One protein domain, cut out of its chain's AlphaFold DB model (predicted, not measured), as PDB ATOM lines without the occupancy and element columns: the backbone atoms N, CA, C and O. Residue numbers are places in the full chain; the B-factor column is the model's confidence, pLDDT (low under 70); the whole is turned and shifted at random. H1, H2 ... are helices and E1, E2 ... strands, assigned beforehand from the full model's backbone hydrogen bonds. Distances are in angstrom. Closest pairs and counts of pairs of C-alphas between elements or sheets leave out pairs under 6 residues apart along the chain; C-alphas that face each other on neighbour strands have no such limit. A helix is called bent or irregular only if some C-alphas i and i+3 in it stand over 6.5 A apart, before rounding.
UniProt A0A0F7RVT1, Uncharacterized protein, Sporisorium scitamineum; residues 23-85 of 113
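Overview. This is residues 23 to 85 of the 113 residues of an uncharacterized protein of Sporisorium scitamineum (UniProt A0A0F7RVT1). Helix H1 lies on one side, across a space from two small antiparallel two-strand sheets, E1 with E4 and E2 with E3; contacts between these three parts are few. The 63 printed residues hold one named helix, then four named strands. The class is mixed, with under half of the residues in named elements. The whole is compact, radius of gyration of the C-alphas 12.0 A, spanning 28 by 23 by 19 A.

Along the chain. Find C-alpha 30 at (-46.008, -51.391, 12.036); H1, residues 30 to 42, runs 20.3 A, irregular, with C-alphas 31 and 34 8.5 A apart. Then come E1, 50 to 55, 15.0 A; E2, 64 to 66, 7.2 A; E3, 76 to 78, 6.4 A; E4, 81 to 84, 10.1 A, ending at (-57.989, -28.824, 9.449).

Arrangement. H1 has 7 of 9 O i to N i+4 pairs within hydrogen-bond range. H1 and E4 are only just apart, closest C-alphas 8.3 A. Within range, find N 52 and O 82, 2.9 A, across antiparallel E1 and E4, and N 65 and O 77, 3.0 A, across the hairpin E2 and E3.

Size, cuts and confidence. The printed part has no cut and no long link; pLDDT is under 70 at residues 68 to 76, 78 to 80 and 82 to 85.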
ATOM      1  N   LEU A  23     -59.467 -34.273  16.469       85.88
ATOM      2  CA  LEU A  23     -58.022 -34.363  16.282       85.88
ATOM      3  C   LEU A  23     -57.623 -35.805  15.940       85.88
ATOM      4  O   LEU A  23     -57.853 -36.720  16.729       85.88
ATOM      5  N   ILE A  24     -56.986 -35.991  14.785       85.94
ATOM      6  CA  ILE A  24     -56.388 -37.264  14.372       85.94
ATOM      7  C   ILE A  24     -54.872 -37.148  14.542       85.94
ATOM      8  O   ILE A  24     -54.251 -36.271  13.948       85.94
ATOM      9  N   VAL A  25     -54.275 -38.036  15.340       87.38
ATOM     10  CA  VAL A  25     -52.819 -38.106  15.534       87.38
ATOM     11  C   VAL A  25     -52.334 -39.481  15.074       87.38
ATOM     12  O   VAL A  25     -52.619 -40.470  15.756       87.38
ATOM     13  N   PRO A  26     -51.627 -39.592  13.934       83.62
ATOM     14  CA  PRO A  26     -51.063 -40.865  13.516       83.62
ATOM     15  C   PRO A  26     -49.944 -41.266  14.480       83.62
ATOM     16  O   PRO A  26     -48.946 -40.563  14.629       83.62
ATOM     17  N   ALA A  27     -50.107 -42.409  15.140       85.75
ATOM     18  CA  ALA A  27     -49.037 -43.008  15.925       85.75
ATOM     19  C   ALA A  27     -48.071 -43.771  15.008       85.75
ATOM     20  O   ALA A  27     -48.478 -44.314  13.983       85.75
ATOM     21  N   VAL A  28     -46.798 -43.874  15.401       84.44
ATOM     22  CA  VAL A  28     -45.856 -44.765  14.713       84.44
ATOM     23  C   VAL A  28     -46.369 -46.200  14.836       84.44
ATOM     24  O   VAL A  28     -46.474 -46.733  15.940       84.44
ATOM     25  N   SER A  29     -46.702 -46.816  13.703       86.00
ATOM     26  CA  SER A  29     -47.264 -48.163  13.644       86.00
ATOM     27  C   SER A  29     -46.409 -49.094  12.787       86.00
ATOM     28  O   SER A  29     -45.611 -48.650  11.957       86.00
ATOM     29  N   ILE A  30     -46.616 -50.406  12.936       90.94
ATOM     30  CA  ILE A  30     -46.008 -51.391  12.036       90.94
ATOM     31  C   ILE A  30     -46.410 -51.085  10.586       90.94
ATOM     32  O   ILE A  30     -47.568 -50.770  10.312       90.94
ATOM     33  N   GLY A  31     -45.431 -51.097   9.680       90.06
ATOM     34  CA  GLY A  31     -45.641 -50.799   8.260       90.06
ATOM     35  C   GLY A  31     -46.126 -49.378   7.945       90.06
ATOM     36  O   GLY A  31     -46.615 -49.160   6.844       90.06
ATOM     37  N   SER A  32     -46.034 -48.429   8.885       90.12
ATOM     38  CA  SER A  32     -46.468 -47.034   8.695       90.12
ATOM     39  C   SER A  32     -47.936 -46.868   8.264       90.12
ATOM     40  O   SER A  32     -48.299 -45.894   7.608       90.12
ATOM     41  N   VAL A  33     -48.795 -47.830   8.626       92.19
ATOM     42  CA  VAL A  33     -50.214 -47.855   8.237       92.19
ATOM     43  C   VAL A  33     -50.959 -46.599   8.691       92.19
ATOM     44  O   VAL A  33     -51.752 -46.062   7.925       92.19
ATOM     45  N   ALA A  34     -50.703 -46.099   9.904       87.12
ATOM     46  CA  ALA A  34     -51.359 -44.886  10.393       87.12
ATOM     47  C   ALA A  34     -50.958 -43.642   9.580       87.12
ATOM     48  O   ALA A  34     -51.807 -42.809   9.271       87.12
ATOM     49  N   GLN A  35     -49.684 -43.538   9.197       88.12
ATOM     50  CA  GLN A  35     -49.183 -42.459   8.350       88.12
ATOM     51  C   GLN A  35     -49.781 -42.539   6.945       88.12
ATOM     52  O   GLN A  35     -50.246 -41.525   6.442       88.12
ATOM     53  N   LEU A  36     -49.851 -43.737   6.352       89.12
ATOM     54  CA  LEU A  36     -50.480 -43.938   5.044       89.12
ATOM     55  C   LEU A  36     -51.983 -43.621   5.075       89.12
ATOM     56  O   LEU A  36     -52.512 -43.020   4.148       89.12
ATOM     57  N   ALA A  37     -52.685 -43.998   6.145       88.75
ATOM     58  CA  ALA A  37     -54.101 -43.675   6.300       88.75
ATOM     59  C   ALA A  37     -54.332 -42.158   6.370       88.75
ATOM     60  O   ALA A  37     -55.252 -41.651   5.728       88.75
ATOM     61  N   VAL A  38     -53.494 -41.432   7.117       87.50
ATOM     62  CA  VAL A  38     -53.547 -39.964   7.154       87.50
ATOM     63  C   VAL A  38     -53.201 -39.376   5.790       87.50
ATOM     64  O   VAL A  38     -53.917 -38.492   5.338       87.50
ATOM     65  N   ASP A  39     -52.194 -39.898   5.097       86.00
ATOM     66  CA  ASP A  39     -51.818 -39.441   3.758       86.00
ATOM     67  C   ASP A  39     -52.978 -39.546   2.750       86.00
ATOM     68  O   ASP A  39     -53.300 -38.585   2.052       86.00
ATOM     69  N   LEU A  40     -53.697 -40.673   2.751       89.69
ATOM     70  CA  LEU A  40     -54.894 -40.853   1.923       89.69
ATOM     71  C   LEU A  40     -56.024 -39.884   2.296       89.69
ATOM     72  O   LEU A  40     -56.720 -39.391   1.409       89.69
ATOM     73  N   LEU A  41     -56.212 -39.597   3.590       86.38
ATOM     74  CA  LEU A  41     -57.188 -38.604   4.046       86.38
ATOM     75  C   LEU A  41     -56.811 -37.195   3.570       86.38
ATOM     76  O   LEU A  41     -57.677 -36.472   3.085       86.38
ATOM     77  N   LEU A  42     -55.536 -36.816   3.669       83.69
ATOM     78  CA  LEU A  42     -55.032 -35.511   3.230       83.69
ATOM     79  C   LEU A  42     -55.221 -35.289   1.727       83.69
ATOM     80  O   LEU A  42     -55.626 -34.204   1.312       83.69
ATOM     81  N   HIS A  43     -55.009 -36.330   0.923       85.75
ATOM     82  CA  HIS A  43     -55.157 -36.274  -0.531       85.75
ATOM     83  C   HIS A  43     -56.608 -36.435  -1.025       85.75
ATOM     84  O   HIS A  43     -56.883 -36.295  -2.224       85.75
ATOM     85  N   HIS A  44     -57.566 -36.702  -0.132       85.94
ATOM     86  CA  HIS A  44     -58.970 -36.851  -0.498       85.94
ATOM     87  C   HIS A  44     -59.634 -35.484  -0.735       85.94
ATOM     88  O   HIS A  44     -60.111 -34.832   0.195       85.94
ATOM     89  N   ARG A  45     -59.718 -35.063  -2.004       82.06
ATOM     90  CA  ARG A  45     -60.176 -33.715  -2.408       82.06
ATOM     91  C   ARG A  45     -61.514 -33.271  -1.812       82.06
ATOM     92  O   ARG A  45     -61.658 -32.100  -1.492       82.06
ATOM     93  N   GLU A  46     -62.475 -34.175  -1.622       83.88
ATOM     94  CA  GLU A  46     -63.795 -33.828  -1.056       83.88
ATOM     95  C   GLU A  46     -63.739 -33.384   0.418       83.88
ATOM     96  O   GLU A  46     -64.683 -32.778   0.934       83.88
ATOM     97  N   LEU A  47     -62.640 -33.694   1.117       80.06
ATOM     98  CA  LEU A  47     -62.431 -33.253   2.490       80.06
ATOM     99  C   LEU A  47     -61.937 -31.805   2.564       80.06
ATOM    100  O   LEU A  47     -62.078 -31.217   3.631       80.06
ATOM    101  N   GLU A  48     -61.430 -31.233   1.463       81.00
ATOM    102  CA  GLU A  48     -60.987 -29.831   1.357       81.00
ATOM    103  C   GLU A  48     -60.036 -29.415   2.494       81.00
ATOM    104  O   GLU A  48     -60.119 -28.308   3.017       81.00
ATOM    105  N   LEU A  49     -59.160 -30.321   2.936       81.00
ATOM    106  CA  LEU A  49     -58.285 -30.100   4.086       81.00
ATOM    107  C   LEU A  49     -57.244 -29.010   3.801       81.00
ATOM    108  O   LEU A  49     -56.593 -29.014   2.761       81.00
ATOM    109  N   VAL A  50     -57.068 -28.093   4.755       80.06
ATOM    110  CA  VAL A  50     -56.134 -26.966   4.654       80.06
ATOM    111  C   VAL A  50     -55.144 -27.018   5.807       80.06
ATOM    112  O   VAL A  50     -55.504 -27.240   6.966       80.06
ATOM    113  N   LYS A  51     -53.869 -26.795   5.498       80.38
ATOM    114  CA  LYS A  51     -52.818 -26.671   6.504       80.38
ATOM    115  C   LYS A  51     -53.043 -25.394   7.315       80.38
ATOM    116  O   LYS A  51     -53.145 -24.308   6.756       80.38
ATOM    117  N   VAL A  52     -53.118 -25.514   8.640       83.44
ATOM    118  CA  VAL A  52     -53.433 -24.383   9.536       83.44
ATOM    119  C   VAL A  52     -52.249 -23.941  10.380       83.44
ATOM    120  O   VAL A  52     -52.215 -22.818  10.879       83.44
ATOM    121  N   GLY A  53     -51.259 -24.807  10.563       82.25
ATOM    122  CA  GLY A  53     -50.083 -24.483  11.351       82.25
ATOM    123  C   GLY A  53     -49.106 -25.638  11.467       82.25
ATOM    124  O   GLY A  53     -49.311 -26.724  10.930       82.25
ATOM    125  N   ARG A  54     -48.031 -25.383  12.198       82.50
ATOM    126  CA  ARG A  54     -46.969 -26.333  12.512       82.50
ATOM    127  C   ARG A  54     -46.870 -26.506  14.013       82.50
ATOM    128  O   ARG A  54     -47.066 -25.545  14.759       82.50
ATOM    129  N   LEU A  55     -46.551 -27.716  14.439       83.38
ATOM    130  CA  LEU A  55     -46.245 -28.009  15.832       83.38
ATOM    131  C   LEU A  55     -44.727 -28.017  16.029       83.38
ATOM    132  O   LEU A  55     -43.978 -28.179  15.068       83.38
ATOM    133  N   ASP A  56     -44.272 -27.793  17.258       81.88
ATOM    134  CA  ASP A  56     -42.850 -27.797  17.592       81.88
ATOM    135  C   ASP A  56     -42.242 -29.191  17.338       81.88
ATOM    136  O   ASP A  56     -42.604 -30.151  18.026       81.88
ATOM    137  N   PRO A  57     -41.317 -29.331  16.368       79.56
ATOM    138  CA  PRO A  57     -40.744 -30.621  16.017       79.56
ATOM    139  C   PRO A  57     -39.591 -31.032  16.947       79.56
ATOM    140  O   PRO A  57     -38.942 -32.034  16.665       79.56
ATOM    141  N   ALA A  58     -39.303 -30.297  18.034       80.44
ATOM    142  CA  ALA A  58     -38.162 -30.551  18.927       80.44
ATOM    143  C   ALA A  58     -38.097 -31.977  19.513       80.44
ATOM    144  O   ALA A  58     -37.027 -32.426  19.923       80.44
ATOM    145  N   PHE A  59     -39.228 -32.688  19.546       78.81
ATOM    146  CA  PHE A  59     -39.339 -34.066  20.039       78.81
ATOM    147  C   PHE A  59     -39.380 -35.120  18.919       78.81
ATOM    148  O   PHE A  59     -39.493 -36.313  19.198       78.81
ATOM    149  N   CYS A  60     -39.305 -34.695  17.659       75.19
ATOM    150  CA  CYS A  60     -39.306 -35.555  16.483       75.19
ATOM    151  C   CYS A  60     -37.905 -35.634  15.870       75.19
ATOM    152  O   CYS A  60     -37.061 -34.758  16.064       75.19
ATOM    153  N   PHE A  61     -37.656 -36.684  15.087       78.50
ATOM    154  CA  PHE A  61     -36.448 -36.729  14.272       78.50
ATOM    155  C   PHE A  61     -36.478 -35.580  13.243       78.50
ATOM    156  O   PHE A  61     -37.531 -35.359  12.635       78.50
ATOM    157  N   PRO A  62     -35.370 -34.843  13.028       74.94
ATOM    158  CA  PRO A  62     -35.346 -33.737  12.079       74.94
ATOM    159  C   PRO A  62     -35.712 -34.201  10.665       74.94
ATOM    160  O   PRO A  62     -35.073 -35.093  10.109       74.94
ATOM    161  N   PHE A  63     -36.731 -33.574  10.080       78.00
ATOM    162  CA  PHE A  63     -37.209 -33.862   8.732       78.00
ATOM    163  C   PHE A  63     -37.621 -32.566   8.034       78.00
ATOM    164  O   PHE A  63     -38.295 -31.722   8.633       78.00
ATOM    165  N   VAL A  64     -37.228 -32.430   6.768       78.25
ATOM    166  CA  VAL A  64     -37.699 -31.381   5.864       78.25
ATOM    167  C   VAL A  64     -37.953 -31.996   4.493       78.25
ATOM    168  O   VAL A  64     -37.125 -32.758   3.990       78.25
ATOM    169  N   GLY A  65     -39.097 -31.675   3.899       75.38
ATOM    170  CA  GLY A  65     -39.487 -32.144   2.574       75.38
ATOM    171  C   GLY A  65     -40.218 -31.067   1.772       75.38
ATOM    172  O   GLY A  65     -40.557 -30.014   2.325       75.38
ATOM    173  N   PRO A  66     -40.459 -31.309   0.472       74.38
ATOM    174  CA  PRO A  66     -41.330 -30.453  -0.325       74.38
ATOM    175  C   PRO A  66     -42.749 -30.438   0.261       74.38
ATOM    176  O   PRO A  66     -43.168 -31.387   0.928       74.38
ATOM    177  N   SER A  67     -43.474 -29.340   0.052       72.06
ATOM    178  CA  SER A  67     -44.890 -29.265   0.411       72.06
ATOM    179  C   SER A  67     -45.739 -30.096  -0.541       72.06
ATOM    180  O   SER A  67     -45.641 -29.919  -1.752       72.06
ATOM    181  N   ASP A  68     -46.623 -30.927   0.014       66.00
ATOM    182  CA  ASP A  68     -47.647 -31.667  -0.744       66.00
ATOM    183  C   ASP A  68     -48.912 -30.822  -1.008       66.00
ATOM    184  O   ASP A  68     -49.962 -31.327  -1.404       66.00
ATOM    185  N   SER A  69     -48.837 -29.502  -0.795       63.53
ATOM    186  CA  SER A  69     -49.946 -28.587  -1.081       63.53
ATOM    187  C   SER A  69     -50.213 -28.529  -2.585       63.53
ATOM    188  O   SER A  69     -49.328 -28.180  -3.364       63.53
ATOM    189  N   VAL A  70     -51.463 -28.784  -2.983       57.66
ATOM    190  CA  VAL A  70     -51.900 -28.753  -4.392       57.66
ATOM    191  C   VAL A  70     -51.648 -27.382  -5.044       57.66
ATOM    192  O   VAL A  70     -51.425 -27.312  -6.250       57.66
ATOM    193  N   ASP A  71     -51.611 -26.308  -4.247       55.81
ATOM    194  CA  ASP A  71     -51.527 -24.925  -4.731       55.81
ATOM    195  C   ASP A  71     -50.101 -24.358  -4.856       55.81
ATOM    196  O   ASP A  71     -49.936 -23.184  -5.176       55.81
ATOM    197  N   GLY A  72     -49.055 -25.171  -4.667       51.06
ATOM    198  CA  GLY A  72     -47.701 -24.850  -5.145       51.06
ATOM    199  C   GLY A  72     -47.037 -23.580  -4.589       51.06
ATOM    200  O   GLY A  72     -46.031 -23.138  -5.147       51.06
ATOM    201  N   GLU A  73     -47.540 -22.984  -3.506       54.28
ATOM    202  CA  GLU A  73     -46.769 -21.974  -2.778       54.28
ATOM    203  C   GLU A  73     -45.580 -22.655  -2.099       54.28
ATOM    204  O   GLU A  73     -45.735 -23.734  -1.530       54.28
ATOM    205  N   GLY A  74     -44.397 -22.038  -2.198       57.69
ATOM    206  CA  GLY A  74     -43.089 -22.545  -1.761       57.69
ATOM    207  C   GLY A  74     -42.980 -22.808  -0.259       57.69
ATOM    208  O   GLY A  74     -42.210 -22.158   0.446       57.69
ATOM    209  N   ASP A  75     -43.753 -23.771   0.218       64.50
ATOM    210  CA  ASP A  75     -43.822 -24.219   1.588       64.50
ATOM    211  C   ASP A  75     -42.983 -25.493   1.759       64.50
ATOM    212  O   ASP A  75     -42.698 -26.220   0.804       64.50
ATOM    213  N   VAL A  76     -42.571 -25.771   2.993       67.75
ATOM    214  CA  VAL A  76     -41.852 -27.002   3.339       67.75
ATOM    215  C   VAL A  76     -42.651 -27.821   4.336       67.75
ATOM    216  O   VAL A  76     -43.244 -27.277   5.277       67.75
ATOM    217  N   THR A  77     -42.631 -29.136   4.154       70.50
ATOM    218  CA  THR A  77     -43.231 -30.081   5.093       70.50
ATOM    219  C   THR A  77     -42.235 -30.378   6.206       70.50
ATOM    220  O   THR A  77     -41.064 -30.668   5.954       70.50
ATOM    221  N   THR A  78     -42.694 -30.279   7.449       67.69
ATOM    222  CA  THR A  78     -41.916 -30.618   8.652       67.69
ATOM    223  C   THR A  78     -42.463 -31.879   9.314       67.69
ATOM    224  O   THR A  78     -43.540 -32.347   8.962       67.69
ATOM    225  N   ALA A  79     -41.734 -32.439  10.283       64.06
ATOM    226  CA  ALA A  79     -42.109 -33.696  10.937       64.06
ATOM    227  C   ALA A  79     -43.514 -33.700  11.578       64.06
ATOM    228  O   ALA A  79     -44.078 -34.774  11.777       64.06
ATOM    229  N   LEU A  80     -44.065 -32.530  11.933       67.69
ATOM    230  CA  LEU A  80     -45.355 -32.436  12.610       67.69
ATOM    231  C   LEU A  80     -46.156 -31.205  12.161       67.69
ATOM    232  O   LEU A  80     -45.776 -30.059  12.415       67.69
ATOM    233  N   GLU A  81     -47.297 -31.447  11.518       73.06
ATOM    234  CA  GLU A  81     -48.134 -30.403  10.918       73.06
ATOM    235  C   GLU A  81     -49.591 -30.517  11.365       73.06
ATOM    236  O   GLU A  81     -50.115 -31.609  11.570       73.06
ATOM    237  N   GLY A  82     -50.241 -29.365  11.540       67.31
ATOM    238  CA  GLY A  82     -51.659 -29.269  11.855       67.31
ATOM    239  C   GLY A  82     -52.460 -28.969  10.596       67.31
ATOM    240  O   GLY A  82     -52.234 -27.946   9.942       67.31
ATOM    241  N   ILE A  83     -53.417 -29.838  10.279       66.44
ATOM    242  CA  ILE A  83     -54.281 -29.728   9.103       66.44
ATOM    243  C   ILE A  83     -55.734 -29.815   9.565       66.44
ATOM    244  O   ILE A  83     -56.076 -30.650  10.400       66.44
ATOM    245  N   VAL A  84     -56.583 -28.928   9.050       62.66
ATOM    246  CA  VAL A  84     -57.989 -28.824   9.449       62.66
ATOM    247  C   VAL A  84     -58.877 -28.693   8.229       62.66
ATOM    248  O   VAL A  84     -58.524 -28.062   7.236       62.66
ATOM    249  N   ARG A  85     -60.071 -29.274   8.330       62.22
ATOM    250  CA  ARG A  85     -61.144 -29.054   7.372       62.22
ATOM    251  C   ARG A  85     -61.759 -27.671   7.604       62.22
ATOM    252  O   ARG A  85     -62.314 -27.456   8.685       62.22
TER     253      ARG A  85